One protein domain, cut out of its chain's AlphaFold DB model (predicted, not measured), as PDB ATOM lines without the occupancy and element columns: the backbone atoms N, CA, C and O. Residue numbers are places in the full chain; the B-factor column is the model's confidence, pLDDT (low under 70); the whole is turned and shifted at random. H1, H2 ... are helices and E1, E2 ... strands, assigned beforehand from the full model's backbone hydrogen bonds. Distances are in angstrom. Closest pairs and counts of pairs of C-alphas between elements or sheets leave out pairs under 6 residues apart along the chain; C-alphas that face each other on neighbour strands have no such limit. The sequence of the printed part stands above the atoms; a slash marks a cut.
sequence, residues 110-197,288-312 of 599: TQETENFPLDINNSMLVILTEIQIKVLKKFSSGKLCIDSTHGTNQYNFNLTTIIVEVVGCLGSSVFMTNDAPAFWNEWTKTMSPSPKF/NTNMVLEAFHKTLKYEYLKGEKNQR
ATOM      1  N   THR A 110     167.507 165.682 135.166       84.25
ATOM      2  CA  THR A 110     166.649 165.954 136.322       84.25
ATOM      3  C   THR A 110     165.176 165.835 135.941       84.25
ATOM      4  O   THR A 110     164.811 165.854 134.763       84.25
ATOM      5  N   GLN A 111     164.305 165.743 136.944       80.81
ATOM      6  CA  GLN A 111     162.877 165.961 136.708       80.81
ATOM      7  C   GLN A 111     162.669 167.385 136.174       80.81
ATOM      8  O   GLN A 111     163.519 168.250 136.390       80.81
ATOM      9  N   GLU A 112     161.579 167.599 135.441       78.69
ATOM     10  CA  GLU A 112     161.195 168.905 134.879       78.69
ATOM     11  C   GLU A 112     162.109 169.403 133.744       78.69
ATOM     12  O   GLU A 112     161.962 170.523 133.267       78.69
ATOM     13  N   THR A 113     163.018 168.551 133.253       77.12
ATOM     14  CA  THR A 113     163.829 168.828 132.056       77.12
ATOM     15  C   THR A 113     163.446 167.896 130.914       77.12
ATOM     16  O   THR A 113     163.282 166.687 131.112       77.12
ATOM     17  N   GLU A 114     163.293 168.443 129.708       72.56
ATOM     18  CA  GLU A 114     163.049 167.656 128.499       72.56
ATOM     19  C   GLU A 114     164.349 167.025 127.997       72.56
ATOM     20  O   GLU A 114     165.368 167.697 127.849       72.56
ATOM     21  N   ASN A 115     164.325 165.716 127.738       73.44
ATOM     22  CA  ASN A 115     165.435 165.019 127.091       73.44
ATOM     23  C   ASN A 115     164.923 163.719 126.457       73.44
ATOM     24  O   ASN A 115     164.843 162.685 127.124       73.44
ATOM     25  N   PHE A 116     164.520 163.776 125.186       57.59
ATOM     26  CA  PHE A 116     163.983 162.621 124.461       57.59
ATOM     27  C   PHE A 116     165.010 161.469 124.431       57.59
ATOM     28  O   PHE A 116     166.176 161.715 124.118       57.59
ATOM     29  N   PRO A 117     164.629 160.209 124.734       68.12
ATOM     30  CA  PRO A 117     163.271 159.653 124.841       68.12
ATOM     31  C   PRO A 117     162.664 159.638 126.261       68.12
ATOM     32  O   PRO A 117     161.674 158.949 126.498       68.12
ATOM     33  N   LEU A 118     163.252 160.337 127.234       75.50
ATOM     34  CA  LEU A 118     162.799 160.322 128.626       75.50
ATOM     35  C   LEU A 118     161.719 161.388 128.875       75.50
ATOM     36  O   LEU A 118     161.955 162.575 128.654       75.50
ATOM     37  N   ASP A 119     160.569 160.964 129.412       74.88
ATOM     38  CA  ASP A 119     159.489 161.851 129.889       74.88
ATOM     39  C   ASP A 119     160.022 162.935 130.844       74.88
ATOM     40  O   ASP A 119     160.952 162.688 131.621       74.88
ATOM     41  N   ILE A 120     159.419 164.125 130.817       77.44
ATOM     42  CA  ILE A 120     159.767 165.273 131.663       77.44
ATOM     43  C   ILE A 120     159.793 164.928 133.162       77.44
ATOM     44  O   ILE A 120     160.656 165.414 133.892       77.44
ATOM     45  N   ASN A 121     158.946 164.001 133.612       79.44
ATOM     46  CA  ASN A 121     158.865 163.584 135.015       79.44
ATOM     47  C   ASN A 121     159.966 162.591 135.436       79.44
ATOM     48  O   ASN A 121     160.169 162.347 136.631       79.44
ATOM     49  N   ASN A 122     160.688 162.010 134.474       80.56
ATOM     50  CA  ASN A 122     161.722 161.015 134.740       80.56
ATOM     51  C   ASN A 122     163.072 161.666 135.055       80.56
ATOM     52  O   ASN A 122     163.572 162.498 134.297       80.56
ATOM     53  N   SER A 123     163.702 161.205 136.136       82.62
ATOM     54  CA  SER A 123     165.109 161.474 136.444       82.62
ATOM     55  C   SER A 123     165.968 160.278 136.037       82.62
ATOM     56  O   SER A 123     165.580 159.129 136.263       82.62
ATOM     57  N   MET A 124     167.132 160.530 135.436       86.94
ATOM     58  CA  MET A 124     168.076 159.480 135.049       86.94
ATOM     59  C   MET A 124     169.519 159.945 135.241       86.94
ATOM     60  O   MET A 124     169.903 161.024 134.800       86.94
ATOM     61  N   LEU A 125     170.334 159.094 135.863       89.19
ATOM     62  CA  LEU A 125     171.773 159.284 136.013       89.19
ATOM     63  C   LEU A 125     172.477 157.991 135.599       89.19
ATOM     64  O   LEU A 125     172.163 156.920 136.118       89.19
ATOM     65  N   VAL A 126     173.430 158.088 134.672       89.19
ATOM     66  CA  VAL A 126     174.182 156.938 134.156       89.19
ATOM     67  C   VAL A 126     175.670 157.125 134.420       89.19
ATOM     68  O   VAL A 126     176.289 158.069 133.926       89.19
ATOM     69  N   ILE A 127     176.244 156.187 135.179       86.06
ATOM     70  CA  ILE A 127     177.681 156.106 135.463       86.06
ATOM     71  C   ILE A 127     178.278 154.987 134.607       86.06
ATOM     72  O   ILE A 127     177.945 153.817 134.796       86.06
ATOM     73  N   LEU A 128     179.158 155.339 133.674       82.62
ATOM     74  CA  LEU A 128     179.853 154.414 132.791       82.62
ATOM     75  C   LEU A 128     181.206 155.006 132.362       82.62
ATOM     76  O   LEU A 128     181.262 156.008 131.659       82.62
ATOM     77  N   THR A 129     182.316 154.383 132.762       75.31
ATOM     78  CA  THR A 129     183.659 154.858 132.375       75.31
ATOM     79  C   THR A 129     183.935 154.630 130.890       75.31
ATOM     80  O   THR A 129     183.375 153.720 130.284       75.31
ATOM     81  N   GLU A 130     184.884 155.362 130.300       67.12
ATOM     82  CA  GLU A 130     185.279 155.152 128.897       67.12
ATOM     83  C   GLU A 130     185.699 153.710 128.586       67.12
ATOM     84  O   GLU A 130     185.375 153.166 127.527       67.12
ATOM     85  N   ILE A 131     186.404 153.063 129.520       65.69
ATOM     86  CA  ILE A 131     186.789 151.655 129.389       65.69
ATOM     87  C   ILE A 131     185.534 150.785 129.370       65.69
ATOM     88  O   ILE A 131     185.421 149.905 128.521       65.69
ATOM     89  N   GLN A 132     184.573 151.044 130.259       74.50
ATOM     90  CA  GLN A 132     183.306 150.317 130.281       74.50
ATOM     91  C   GLN A 132     182.460 150.583 129.031       74.50
ATOM     92  O   GLN A 132     181.826 149.651 128.558       74.50
ATOM     93  N   ILE A 133     182.490 151.785 128.443       71.75
ATOM     94  CA  ILE A 133     181.843 152.083 127.151       71.75
ATOM     95  C   ILE A 133     182.476 151.248 126.039       71.75
ATOM     96  O   ILE A 133     181.766 150.593 125.277       71.75
ATOM     97  N   LYS A 134     183.811 151.257 125.939       66.00
ATOM     98  CA  LYS A 134     184.549 150.465 124.942       66.00
ATOM     99  C   LYS A 134     184.257 148.978 125.117       66.00
ATOM    100  O   LYS A 134     184.016 148.291 124.128       66.00
ATOM    101  N   VAL A 135     184.214 148.504 126.363       65.50
ATOM    102  CA  VAL A 135     183.811 147.136 126.698       65.50
ATOM    103  C   VAL A 135     182.372 146.890 126.258       65.50
ATOM    104  O   VAL A 135     182.141 145.978 125.489       65.50
ATOM    105  N   LEU A 136     181.408 147.720 126.641       69.94
ATOM    106  CA  LEU A 136     179.998 147.532 126.301       69.94
ATOM    107  C   LEU A 136     179.761 147.501 124.782       69.94
ATOM    108  O   LEU A 136     179.083 146.601 124.290       69.94
ATOM    109  N   LYS A 137     180.360 148.433 124.030       65.19
ATOM    110  CA  LYS A 137     180.251 148.506 122.562       65.19
ATOM    111  C   LYS A 137     180.873 147.296 121.875       65.19
ATOM    112  O   LYS A 137     180.310 146.764 120.924       65.19
ATOM    113  N   LYS A 138     182.049 146.880 122.345       56.97
ATOM    114  CA  LYS A 138     182.796 145.783 121.733       56.97
ATOM    115  C   LYS A 138     182.269 144.418 122.170       56.97
ATOM    116  O   LYS A 138     182.494 143.453 121.445       56.97
ATOM    117  N   PHE A 139     181.645 144.337 123.353       58.72
ATOM    118  CA  PHE A 139     181.525 143.094 124.111       58.72
ATOM    119  C   PHE A 139     180.123 142.714 124.648       58.72
ATOM    120  O   PHE A 139     180.022 141.683 125.291       58.72
ATOM    121  N   SER A 140     179.035 143.434 124.368       56.72
ATOM    122  CA  SER A 140     177.663 143.100 124.804       56.72
ATOM    123  C   SER A 140     176.904 141.943 124.100       56.72
ATOM    124  O   SER A 140     175.824 141.604 124.585       56.72
ATOM    125  N   SER A 141     177.395 141.295 123.028       57.91
ATOM    126  CA  SER A 141     176.583 140.292 122.275       57.91
ATOM    127  C   SER A 141     176.444 138.949 122.968       57.91
ATOM    128  O   SER A 141     175.547 138.154 122.676       57.91
ATOM    129  N   GLY A 142     177.388 138.630 123.844       63.31
ATOM    130  CA  GLY A 142     177.380 137.333 124.484       63.31
ATOM    131  C   GLY A 142     176.252 137.285 125.492       63.31
ATOM    132  O   GLY A 142     175.225 136.637 125.285       63.31
ATOM    133  N   LYS A 143     176.499 137.936 126.625       64.31
ATOM    134  CA  LYS A 143     175.705 137.760 127.832       64.31
ATOM    135  C   LYS A 143     175.599 139.065 128.598       64.31
ATOM    136  O   LYS A 143     176.602 139.557 129.124       64.31
ATOM    137  N   LEU A 144     174.373 139.560 128.700       73.69
ATOM    138  CA  LEU A 144     174.019 140.759 129.442       73.69
ATOM    139  C   LEU A 144     173.137 140.391 130.641       73.69
ATOM    140  O   LEU A 144     172.140 139.679 130.510       73.69
ATOM    141  N   CYS A 145     173.512 140.876 131.819       72.62
ATOM    142  CA  CYS A 145     172.719 140.764 133.040       72.62
ATOM    143  C   CYS A 145     172.323 142.160 133.501       72.62
ATOM    144  O   CYS A 145     173.182 143.037 133.608       72.62
ATOM    145  N   ILE A 146     171.039 142.345 133.790       79.19
ATOM    146  CA  ILE A 146     170.506 143.599 134.314       79.19
ATOM    147  C   ILE A 146     169.775 143.297 135.612       79.19
ATOM    148  O   ILE A 146     168.924 142.408 135.670       79.19
ATOM    149  N   ASP A 147     170.117 144.046 136.653       78.44
ATOM    150  CA  ASP A 147     169.513 143.898 137.967       78.44
ATOM    151  C   ASP A 147     169.202 145.266 138.564       78.44
ATOM    152  O   ASP A 147     170.063 146.147 138.607       78.44
ATOM    153  N   SER A 148     167.967 145.448 139.024       79.94
ATOM    154  CA  SER A 148     167.550 146.665 139.715       79.94
ATOM    155  C   SER A 148     167.384 146.399 141.195       79.94
ATOM    156  O   SER A 148     166.627 145.521 141.605       79.94
ATOM    157  N   THR A 149     168.067 147.200 142.006       74.06
ATOM    158  CA  THR A 149     167.942 147.182 143.460       74.06
ATOM    159  C   THR A 149     167.023 148.313 143.924       74.06
ATOM    160  O   THR A 149     167.192 149.466 143.527       74.06
ATOM    161  N   HIS A 150     166.083 147.980 144.811       72.12
ATOM    162  CA  HIS A 150     165.202 148.934 145.493       72.12
ATOM    163  C   HIS A 150     165.705 149.248 146.914       72.12
ATOM    164  O   HIS A 150     166.397 148.434 147.532       72.12
ATOM    165  N   GLY A 151     165.311 150.403 147.464       69.38
ATOM    166  CA  GLY A 151     165.619 150.793 148.852       69.38
ATOM    167  C   GLY A 151     167.081 151.183 149.101       69.38
ATOM    168  O   GLY A 151     167.546 151.178 150.244       69.38
ATOM    169  N   THR A 152     167.829 151.487 148.037       71.31
ATOM    170  CA  THR A 152     169.182 152.064 148.115       71.31
ATOM    171  C   THR A 152     169.152 153.530 148.523       71.31
ATOM    172  O   THR A 152     170.073 153.993 149.188       71.31
ATOM    173  N   ASN A 153     168.089 154.243 148.156       79.75
ATOM    174  CA  ASN A 153     167.860 155.637 148.508       79.75
ATOM    175  C   ASN A 153     166.467 155.829 149.125       79.75
ATOM    176  O   ASN A 153     165.614 154.946 149.038       79.75
ATOM    177  N   GLN A 154     166.266 156.975 149.770       79.62
ATOM    178  CA  GLN A 154     165.007 157.357 150.419       79.62
ATOM    179  C   GLN A 154     163.875 157.738 149.450       79.62
ATOM    180  O   GLN A 154     162.736 157.895 149.881       79.62
ATOM    181  N   TYR A 155     164.160 157.864 148.153       77.69
ATOM    182  CA  TYR A 155     163.245 158.419 147.155       77.69
ATOM    183  C   TYR A 155     162.811 157.397 146.107       77.69
ATOM    184  O   TYR A 155     162.729 157.741 144.940       77.69
ATOM    185  N   ASN A 156     162.579 156.133 146.476       75.38
ATOM    186  CA  ASN A 156     162.080 155.076 145.576       75.38
ATOM    187  C   ASN A 156     162.769 154.963 144.190       75.38
ATOM    188  O   ASN A 156     162.267 154.249 143.321       75.38
ATOM    189  N   PHE A 157     163.929 155.596 143.971       82.25
ATOM    190  CA  PHE A 157     164.659 155.511 142.717       82.25
ATOM    191  C   PHE A 157     165.339 154.152 142.658       82.25
ATOM    192  O   PHE A 157     165.949 153.696 143.633       82.25
ATOM    193  N   ASN A 158     165.270 153.518 141.494       82.62
ATOM    194  CA  ASN A 158     165.865 152.209 141.277       82.62
ATOM    195  C   ASN A 158     167.341 152.360 140.907       82.62
ATOM    196  O   ASN A 158     167.675 153.068 139.960       82.62
ATOM    197  N   LEU A 159     168.223 151.648 141.613       85.31
ATOM    198  CA  LEU A 159     169.608 151.485 141.178       85.31
ATOM    199  C   LEU A 159     169.684 150.290 140.227       85.31
ATOM    200  O   LEU A 159     169.650 149.145 140.676       85.31
ATOM    201  N   THR A 160     169.802 150.552 138.927       85.44
ATOM    202  CA  THR A 160     169.942 149.510 137.901       85.44
ATOM    203  C   THR A 160     171.412 149.287 137.565       85.44
ATOM    204  O   THR A 160     172.111 150.208 137.156       85.44
ATOM    205  N   THR A 161     171.885 148.054 137.732       84.81
ATOM    206  CA  THR A 161     173.253 147.630 137.420       84.81
ATOM    207  C   THR A 161     173.244 146.748 136.179       84.81
ATOM    208  O   THR A 161     172.472 145.793 136.097       84.81
ATOM    209  N   ILE A 162     174.122 147.056 135.224       81.00
ATOM    210  CA  ILE A 162     174.307 146.288 133.990       81.00
ATOM    211  C   ILE A 162     175.682 145.618 134.038       81.00
ATOM    212  O   ILE A 162     176.697 146.284 134.246       81.00
ATOM    213  N   ILE A 163     175.725 144.302 133.834       75.88
ATOM    214  CA  ILE A 163     176.961 143.514 133.774       75.88
ATOM    215  C   ILE A 163     177.040 142.787 132.435       75.88
ATOM    216  O   ILE A 163     176.104 142.100 132.028       75.88
ATOM    217  N   VAL A 164     178.195 142.904 131.781       68.50
ATOM    218  CA  VAL A 164     178.538 142.200 130.542       68.50
ATOM    219  C   VAL A 164     179.493 141.057 130.891       68.50
ATOM    220  O   VAL A 164     180.600 141.315 131.362       68.50
ATOM    221  N   GLU A 165     179.073 139.801 130.708       56.31
ATOM    222  CA  GLU A 165     179.896 138.622 131.051       56.31
ATOM    223  C   GLU A 165     180.614 138.017 129.833       56.31
ATOM    224  O   GLU A 165     181.735 137.527 129.963       56.31
ATOM    225  N   VAL A 166     180.000 138.044 128.643       49.75
ATOM    226  CA  VAL A 166     180.585 137.461 127.422       49.75
ATOM    227  C   VAL A 166     180.515 138.430 126.256       49.75
ATOM    228  O   VAL A 166     179.523 139.123 126.076       49.75
ATOM    229  N   VAL A 167     181.595 138.378 125.482       40.22
ATOM    230  CA  VAL A 167     182.229 139.397 124.650       40.22
ATOM    231  C   VAL A 167     181.787 139.321 123.168       40.22
ATOM    232  O   VAL A 167     182.198 138.388 122.490       40.22
ATOM    233  N   GLY A 168     181.009 140.295 122.660       39.62
ATOM    234  CA  GLY A 168     180.908 140.725 121.231       39.62
ATOM    235  C   GLY A 168     179.937 141.924 120.952       39.62
ATOM    236  O   GLY A 168     179.641 142.666 121.870       39.62
ATOM    237  N   CYS A 169     179.447 142.187 119.729       39.53
ATOM    238  CA  CYS A 169     178.662 143.403 119.341       39.53
ATOM    239  C   CYS A 169     177.284 143.618 120.052       39.53
ATOM    240  O   CYS A 169     176.830 142.773 120.793       39.53
ATOM    241  N   LEU A 170     176.555 144.728 119.867       47.00
ATOM    242  CA  LEU A 170     175.258 144.955 120.560       47.00
ATOM    243  C   LEU A 170     174.127 144.025 120.048       47.00
ATOM    244  O   LEU A 170     173.443 144.354 119.088       47.00
ATOM    245  N   GLY A 171     173.933 142.873 120.702       54.66
ATOM    246  CA  GLY A 171     172.845 141.911 120.452       54.66
ATOM    247  C   GLY A 171     172.979 140.672 121.344       54.66
ATOM    248  O   GLY A 171     173.781 139.795 121.048       54.66
ATOM    249  N   SER A 172     172.263 140.621 122.473       57.22
ATOM    250  CA  SER A 172     172.511 139.617 123.524       57.22
ATOM    251  C   SER A 172     171.875 138.267 123.201       57.22
ATOM    252  O   SER A 172     170.655 138.171 123.121       57.22
ATOM    253  N   SER A 173     172.667 137.196 123.109       68.69
ATOM    254  CA  SER A 173     172.123 135.836 122.936       68.69
ATOM    255  C   SER A 173     171.382 135.314 124.178       68.69
ATOM    256  O   SER A 173     170.428 134.545 124.062       68.69
ATOM    257  N   VAL A 174     171.792 135.759 125.369       72.25
ATOM    258  CA  VAL A 174     171.159 135.416 126.645       72.25
ATOM    259  C   VAL A 174     170.909 136.684 127.438       72.25
ATOM    260  O   VAL A 174     171.831 137.470 127.652       72.25
ATOM    261  N   PHE A 175     169.686 136.875 127.916       77.19
ATOM    262  CA  PHE A 175     169.304 138.046 128.686       77.19
ATOM    263  C   PHE A 175     168.737 137.629 130.042       77.19
ATOM    264  O   PHE A 175     167.729 136.925 130.125       77.19
ATOM    265  N   MET A 176     169.432 138.026 131.114       79.75
ATOM    266  CA  MET A 176     169.032 137.722 132.488       79.75
ATOM    267  C   MET A 176     168.479 138.967 133.175       79.75
ATOM    268  O   MET A 176     169.180 139.975 133.275       79.75
ATOM    269  N   THR A 177     167.254 138.865 133.685       82.00
ATOM    270  CA  THR A 177     166.544 139.962 134.353       82.00
ATOM    271  C   THR A 177     166.151 139.580 135.777       82.00
ATOM    272  O   THR A 177     166.208 138.412 136.182       82.00
ATOM    273  N   ASN A 178     165.705 140.563 136.555       80.94
ATOM    274  CA  ASN A 178     164.922 140.291 137.756       80.94
ATOM    275  C   ASN A 178     163.567 139.642 137.395       80.94
ATOM    276  O   ASN A 178     163.225 139.449 136.226       80.94
ATOM    277  N   ASP A 179     162.794 139.295 138.423       81.62
ATOM    278  CA  ASP A 179     161.446 138.734 138.282       81.62
ATOM    279  C   ASP A 179     160.383 139.828 138.066       81.62
ATOM    280  O   ASP A 179     159.379 139.891 138.772       81.62
ATOM    281  N   ALA A 180     160.655 140.744 137.134       79.62
ATOM    282  CA  ALA A 180     159.727 141.772 136.685       79.62
ATOM    283  C   ALA A 180     159.674 141.783 135.146       79.62
ATOM    284  O   ALA A 180     160.719 141.709 134.495       79.62
ATOM    285  N   PRO A 181     158.481 141.906 134.538       77.50
ATOM    286  CA  PRO A 181     158.333 141.806 133.085       77.50
ATOM    287  C   PRO A 181     158.911 143.014 132.332       77.50
ATOM    288  O   PRO A 181     159.233 142.898 131.153       77.50
ATOM    289  N   ALA A 182     159.075 144.159 133.005       81.44
ATOM    290  CA  ALA A 182     159.428 145.434 132.380       81.44
ATOM    291  C   ALA A 182     160.708 145.366 131.528       81.44
ATOM    292  O   ALA A 182     160.693 145.789 130.377       81.44
ATOM    293  N   PHE A 183     161.795 144.788 132.055       81.94
ATOM    294  CA  PHE A 183     163.067 144.732 131.327       81.94
ATOM    295  C   PHE A 183     163.010 143.839 130.092       81.94
ATOM    296  O   PHE A 183     163.558 144.202 129.058       81.94
ATOM    297  N   TRP A 184     162.352 142.684 130.191       82.69
ATOM    298  CA  TRP A 184     162.212 141.767 129.060       82.69
ATOM    299  C   TRP A 184     161.338 142.371 127.957       82.69
ATOM    300  O   TRP A 184     161.719 142.362 126.784       82.69
ATOM    301  N   ASN A 185     160.199 142.947 128.340       84.38
ATOM    302  CA  ASN A 185     159.260 143.555 127.403       84.38
ATOM    303  C   ASN A 185     159.888 144.753 126.682       84.38
ATOM    304  O   ASN A 185     159.801 144.851 125.463       84.38
ATOM    305  N   GLU A 186     160.570 145.634 127.416       81.19
ATOM    306  CA  GLU A 186     161.209 146.806 126.815       81.19
ATOM    307  C   GLU A 186     162.401 146.412 125.934       81.19
ATOM    308  O   GLU A 186     162.565 146.937 124.835       81.19
ATOM    309  N   TRP A 187     163.204 145.430 126.358       81.19
ATOM    310  CA  TRP A 187     164.316 144.936 125.549       81.19
ATOM    311  C   TRP A 187     163.839 144.329 124.231       81.19
ATOM    312  O   TRP A 187     164.382 144.652 123.184       81.19
ATOM    313  N   THR A 188     162.829 143.459 124.265       80.75
ATOM    314  CA  THR A 188     162.305 142.804 123.052       80.75
ATOM    315  C   THR A 188     161.614 143.774 122.096       80.75
ATOM    316  O   THR A 188     161.600 143.524 120.894       80.75
ATOM    317  N   LYS A 189     161.084 144.888 122.614       81.00
ATOM    318  CA  LYS A 189     160.519 145.975 121.812       81.00
ATOM    319  C   LYS A 189     161.594 146.842 121.152       81.00
ATOM    320  O   LYS A 189     161.432 147.241 120.003       81.00
ATOM    321  N   THR A 190     162.663 147.150 121.884       75.69
ATOM    322  CA  THR A 190     163.621 148.202 121.508       75.69
ATOM    323  C   THR A 190     164.904 147.654 120.878       75.69
ATOM    324  O   THR A 190     165.499 148.307 120.023       75.69
ATOM    325  N   MET A 191     165.341 146.453 121.261       71.38
ATOM    326  CA  MET A 191     166.587 145.838 120.796       71.38
ATOM    327  C   MET A 191     166.308 144.697 119.812       71.38
ATOM    328  O   MET A 191     165.441 143.857 120.043       71.38
ATOM    329  N   SER A 192     167.086 144.630 118.731       66.19
ATOM    330  CA  SER A 192     167.024 143.552 117.735       66.19
ATOM    331  C   SER A 192     168.417 142.990 117.431       66.19
ATOM    332  O   SER A 192     169.363 143.774 117.331       66.19
ATOM    333  N   PRO A 193     168.568 141.662 117.245       71.69
ATOM    334  CA  PRO A 193     167.543 140.615 117.363       71.69
ATOM    335  C   PRO A 193     167.168 140.295 118.823       71.69
ATOM    336  O   PRO A 193     167.918 140.602 119.754       71.69
ATOM    337  N   SER A 194     166.005 139.665 119.025       75.38
ATOM    338  CA  SER A 194     165.559 139.246 120.358       75.38
ATOM    339  C   SER A 194     166.499 138.182 120.949       75.38
ATOM    340  O   SER A 194     167.030 137.339 120.214       75.38
ATOM    341  N   PRO A 195     166.735 138.191 122.275       78.50
ATOM    342  CA  PRO A 195     167.608 137.206 122.896       78.50
ATOM    343  C   PRO A 195     167.091 135.784 122.703       78.50
ATOM    344  O   PRO A 195     165.916 135.510 122.944       78.50
ATOM    345  N   LYS A 196     167.989 134.855 122.355       76.62
ATOM    346  CA  LYS A 196     167.669 133.423 122.244       76.62
ATOM    347  C   LYS A 196     167.198 132.842 123.584       76.62
ATOM    348  O   LYS A 196     166.379 131.928 123.604       76.62
ATOM    349  N   PHE A 197     167.706 133.367 124.699       76.56
ATOM    350  CA  PHE A 197     167.367 132.907 126.045       76.56
ATOM    351  C   PHE A 197     166.952 134.059 126.962       76.56
ATOM    352  O   PHE A 197     167.718 135.004 127.155       76.56
ATOM    353  N   ASN A 288     176.899 131.651 134.807       53.34
ATOM    354  CA  ASN A 288     177.001 131.497 136.270       53.34
ATOM    355  C   ASN A 288     177.074 132.869 136.996       53.34
ATOM    356  O   ASN A 288     177.499 132.970 138.149       53.34
ATOM    357  N   THR A 289     176.616 133.931 136.315       52.19
ATOM    358  CA  THR A 289     176.767 135.373 136.628       52.19
ATOM    359  C   THR A 289     176.216 135.858 137.953       52.19
ATOM    360  O   THR A 289     176.574 136.957 138.387       52.19
ATOM    361  N   ASN A 290     175.380 135.069 138.627       54.72
ATOM    362  CA  ASN A 290     174.786 135.492 139.889       54.72
ATOM    363  C   ASN A 290     175.874 135.825 140.930       54.72
ATOM    364  O   ASN A 290     175.690 136.735 141.721       54.72
ATOM    365  N   MET A 291     177.053 135.192 140.867       60.91
ATOM    366  CA  MET A 291     178.150 135.492 141.797       60.91
ATOM    367  C   MET A 291     178.754 136.891 141.634       60.91
ATOM    368  O   MET A 291     179.124 137.487 142.640       60.91
ATOM    369  N   VAL A 292     178.897 137.416 140.410       64.44
ATOM    370  CA  VAL A 292     179.578 138.709 140.187       64.44
ATOM    371  C   VAL A 292     178.666 139.862 140.584       64.44
ATOM    372  O   VAL A 292     179.096 140.767 141.299       64.44
ATOM    373  N   LEU A 293     177.399 139.788 140.175       68.75
ATOM    374  CA  LEU A 293     176.394 140.785 140.514       68.75
ATOM    375  C   LEU A 293     176.112 140.771 142.024       68.75
ATOM    376  O   LEU A 293     176.222 141.806 142.677       68.75
ATOM    377  N   GLU A 294     175.889 139.592 142.622       69.56
ATOM    378  CA  GLU A 294     175.734 139.467 144.079       69.56
ATOM    379  C   GLU A 294     176.971 139.956 144.838       69.56
ATOM    380  O   GLU A 294     176.827 140.614 145.868       69.56
ATOM    381  N   ALA A 295     178.184 139.658 144.357       73.88
ATOM    382  CA  ALA A 295     179.411 140.140 144.986       73.88
ATOM    383  C   ALA A 295     179.492 141.667 144.941       73.88
ATOM    384  O   ALA A 295     179.779 142.278 145.969       73.88
ATOM    385  N   PHE A 296     179.181 142.283 143.795       80.69
ATOM    386  CA  PHE A 296     179.145 143.737 143.670       80.69
ATOM    387  C   PHE A 296     178.117 144.358 144.620       80.69
ATOM    388  O   PHE A 296     178.484 145.212 145.425       80.69
ATOM    389  N   HIS A 297     176.865 143.889 144.618       77.62
ATOM    390  CA  HIS A 297     175.829 144.422 145.512       77.62
ATOM    391  C   HIS A 297     176.144 144.182 146.990       77.62
ATOM    392  O   HIS A 297     175.830 145.021 147.833       77.62
ATOM    393  N   LYS A 298     176.791 143.062 147.332       79.25
ATOM    394  CA  LYS A 298     177.243 142.786 148.698       79.25
ATOM    395  C   LYS A 298     178.344 143.759 149.122       79.25
ATOM    396  O   LYS A 298     178.249 144.320 150.209       79.25
ATOM    397  N   THR A 299     179.345 143.981 148.275       81.38
ATOM    398  CA  THR A 299     180.403 144.969 148.512       81.38
ATOM    399  C   THR A 299     179.812 146.372 148.633       81.38
ATOM    400  O   THR A 299     180.045 147.033 149.639       81.38
ATOM    401  N   LEU A 300     178.953 146.796 147.701       83.44
ATOM    402  CA  LEU A 300     178.269 148.090 147.769       83.44
ATOM    403  C   LEU A 300     177.505 148.240 149.090       83.44
ATOM    404  O   LEU A 300     177.699 149.208 149.817       83.44
ATOM    405  N   LYS A 301     176.694 147.243 149.457       80.88
ATOM    406  CA  LYS A 301     175.876 147.279 150.670       80.88
ATOM    407  C   LYS A 301     176.699 147.322 151.955       80.88
ATOM    408  O   LYS A 301     176.356 148.084 152.849       80.88
ATOM    409  N   TYR A 302     177.708 146.468 152.099       80.50
ATOM    410  CA  TYR A 302     178.388 146.285 153.387       80.50
ATOM    411  C   TYR A 302     179.670 147.107 153.531       80.50
ATOM    412  O   TYR A 302     179.976 147.518 154.645       80.50
ATOM    413  N   GLU A 303     180.403 147.355 152.444       76.88
ATOM    414  CA  GLU A 303     181.672 148.093 152.487       76.88
ATOM    415  C   GLU A 303     181.457 149.596 152.282       76.88
ATOM    416  O   GLU A 303     182.018 150.395 153.028       76.88
ATOM    417  N   TYR A 304     180.611 149.986 151.320       80.06
ATOM    418  CA  TYR A 304     180.382 151.400 150.993       80.06
ATOM    419  C   TYR A 304     179.193 151.984 151.763       80.06
ATOM    420  O   TYR A 304     179.336 152.997 152.441       80.06
ATOM    421  N   LEU A 305     178.040 151.306 151.747       78.38
ATOM    422  CA  LEU A 305     176.815 151.764 152.424       78.38
ATOM    423  C   LEU A 305     176.730 151.346 153.903       78.38
ATOM    424  O   LEU A 305     175.734 151.627 154.563       78.38
ATOM    425  N   LYS A 306     177.733 150.626 154.434       78.38
ATOM    426  CA  LYS A 306     177.807 150.168 155.843       78.38
ATOM    427  C   LYS A 306     176.561 149.414 156.352       78.38
ATOM    428  O   LYS A 306     176.329 149.304 157.552       78.38
ATOM    429  N   GLY A 307     175.776 148.830 155.448       76.19
ATOM    430  CA  GLY A 307     174.538 148.107 155.739       76.19
ATOM    431  C   GLY A 307     173.303 148.990 155.939       76.19
ATOM    432  O   GLY A 307     172.217 148.441 156.152       76.19
ATOM    433  N   GLU A 308     173.447 150.310 155.848       74.31
ATOM    434  CA  GLU A 308     172.350 151.264 155.952       74.31
ATOM    435  C   GLU A 308     171.474 151.228 154.689       74.31
ATOM    436  O   GLU A 308     171.931 150.928 153.584       74.31
ATOM    437  N   LYS A 309     170.178 151.492 154.863       73.75
ATOM    438  CA  LYS A 309     169.186 151.542 153.779       73.75
ATOM    439  C   LYS A 309     168.669 152.964 153.630       73.75
ATOM    440  O   LYS A 309     168.779 153.738 154.573       73.75
ATOM    441  N   ASN A 310     168.046 153.258 152.489       71.50
ATOM    442  CA  ASN A 310     167.384 154.537 152.236       71.50
ATOM    443  C   ASN A 310     168.316 155.746 152.415       71.50
ATOM    444  O   ASN A 310     167.965 156.718 153.076       71.50
ATOM    445  N   GLN A 311     169.517 155.675 151.842       75.94
ATOM    446  CA  GLN A 311     170.450 156.798 151.877       75.94
ATOM    447  C   GLN A 311     169.884 158.009 151.123       75.94
ATOM    448  O   GLN A 311     169.039 157.874 150.233       75.94
ATOM    449  N   ARG A 312     170.392 159.199 151.435       84.88
ATOM    450  CA  ARG A 312     170.242 160.338 150.525       84.88
ATOM    451  C   ARG A 312     170.850 160.008 149.157       84.88
ATOM    452  O   ARG A 312     171.771 159.189 149.053       84.88
TER     453      ARG A 312
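Overview. This is residues 110 to 197 and 288 to 312 of the 599 residues of the protein "SWIM-type domain-containing protein" of Aphis craccivora (UniProt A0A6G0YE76). A narrow three-stranded sheet, E3, E2 and E4, forms the middle, with H3 over one face, H1 over E3 on the opposite face, and H2 grazing the sheet near E4. E1 is near E3, and the looped stretch of residues 110 to 123 before it lies far out, 15 to 23 A from the mean of the C-alphas. The printed part has 113 residues, running E1 H1 E2 E3 E4 H2 H3; the sheet, in order E3, E2, E4, is mixed, and the class is mixed, helices and strands. The whole is compact, with a radius of gyration of the C-alphas of 15.4 A and spans of 38 by 36 by 30 A.

Along the chain. E3, residues 159 to 166, is 22.5 A long, and E2, residues 143 to 149, 19.8 A. E4 is residues 174 to 177 and E1 residues 124 to 127, with C-alpha 124 at (168.076, 159.480, 135.049). H1 is residues 130 to 139 and H2 residues 181 to 190. H3, residues 290 to 304, is 20.2 A long and ends with C-alpha 304 at (180.382, 151.400, 150.993).

Arrangement. E2 and E3 form an antiparallel hairpin, with N 149 and O 159 2.8 A apart. E2 and E4 are parallel, with N 146 and O 176 3.1 A apart. H3 lies over E3 at a height over the sheet of 10.1 A; the C-alphas of Ile 163 and Leu 293 are their closest, 7.3 A. H1 and E3 come closest at the C-alphas of Phe 139 and Val 166, 6.6 A. H2 only grazes the sheet, with residues 183 to 187. E1 pairs with no named strand. In H1, H2 and H3 every O i to N i+4 pair is within hydrogen-bond range.

Size, cuts and confidence. The C-alphas farthest apart, of Pro 193 and Lys 306, are 41.0 A apart. Residues 198 to 287 are not printed; the C-alphas across this cut are 14.1 A apart. Of the links printed whole, none is long. Mean pLDDT of the printed part is 73.2; 33 residues are under 70, among them 134 to 143 and 164 to 173.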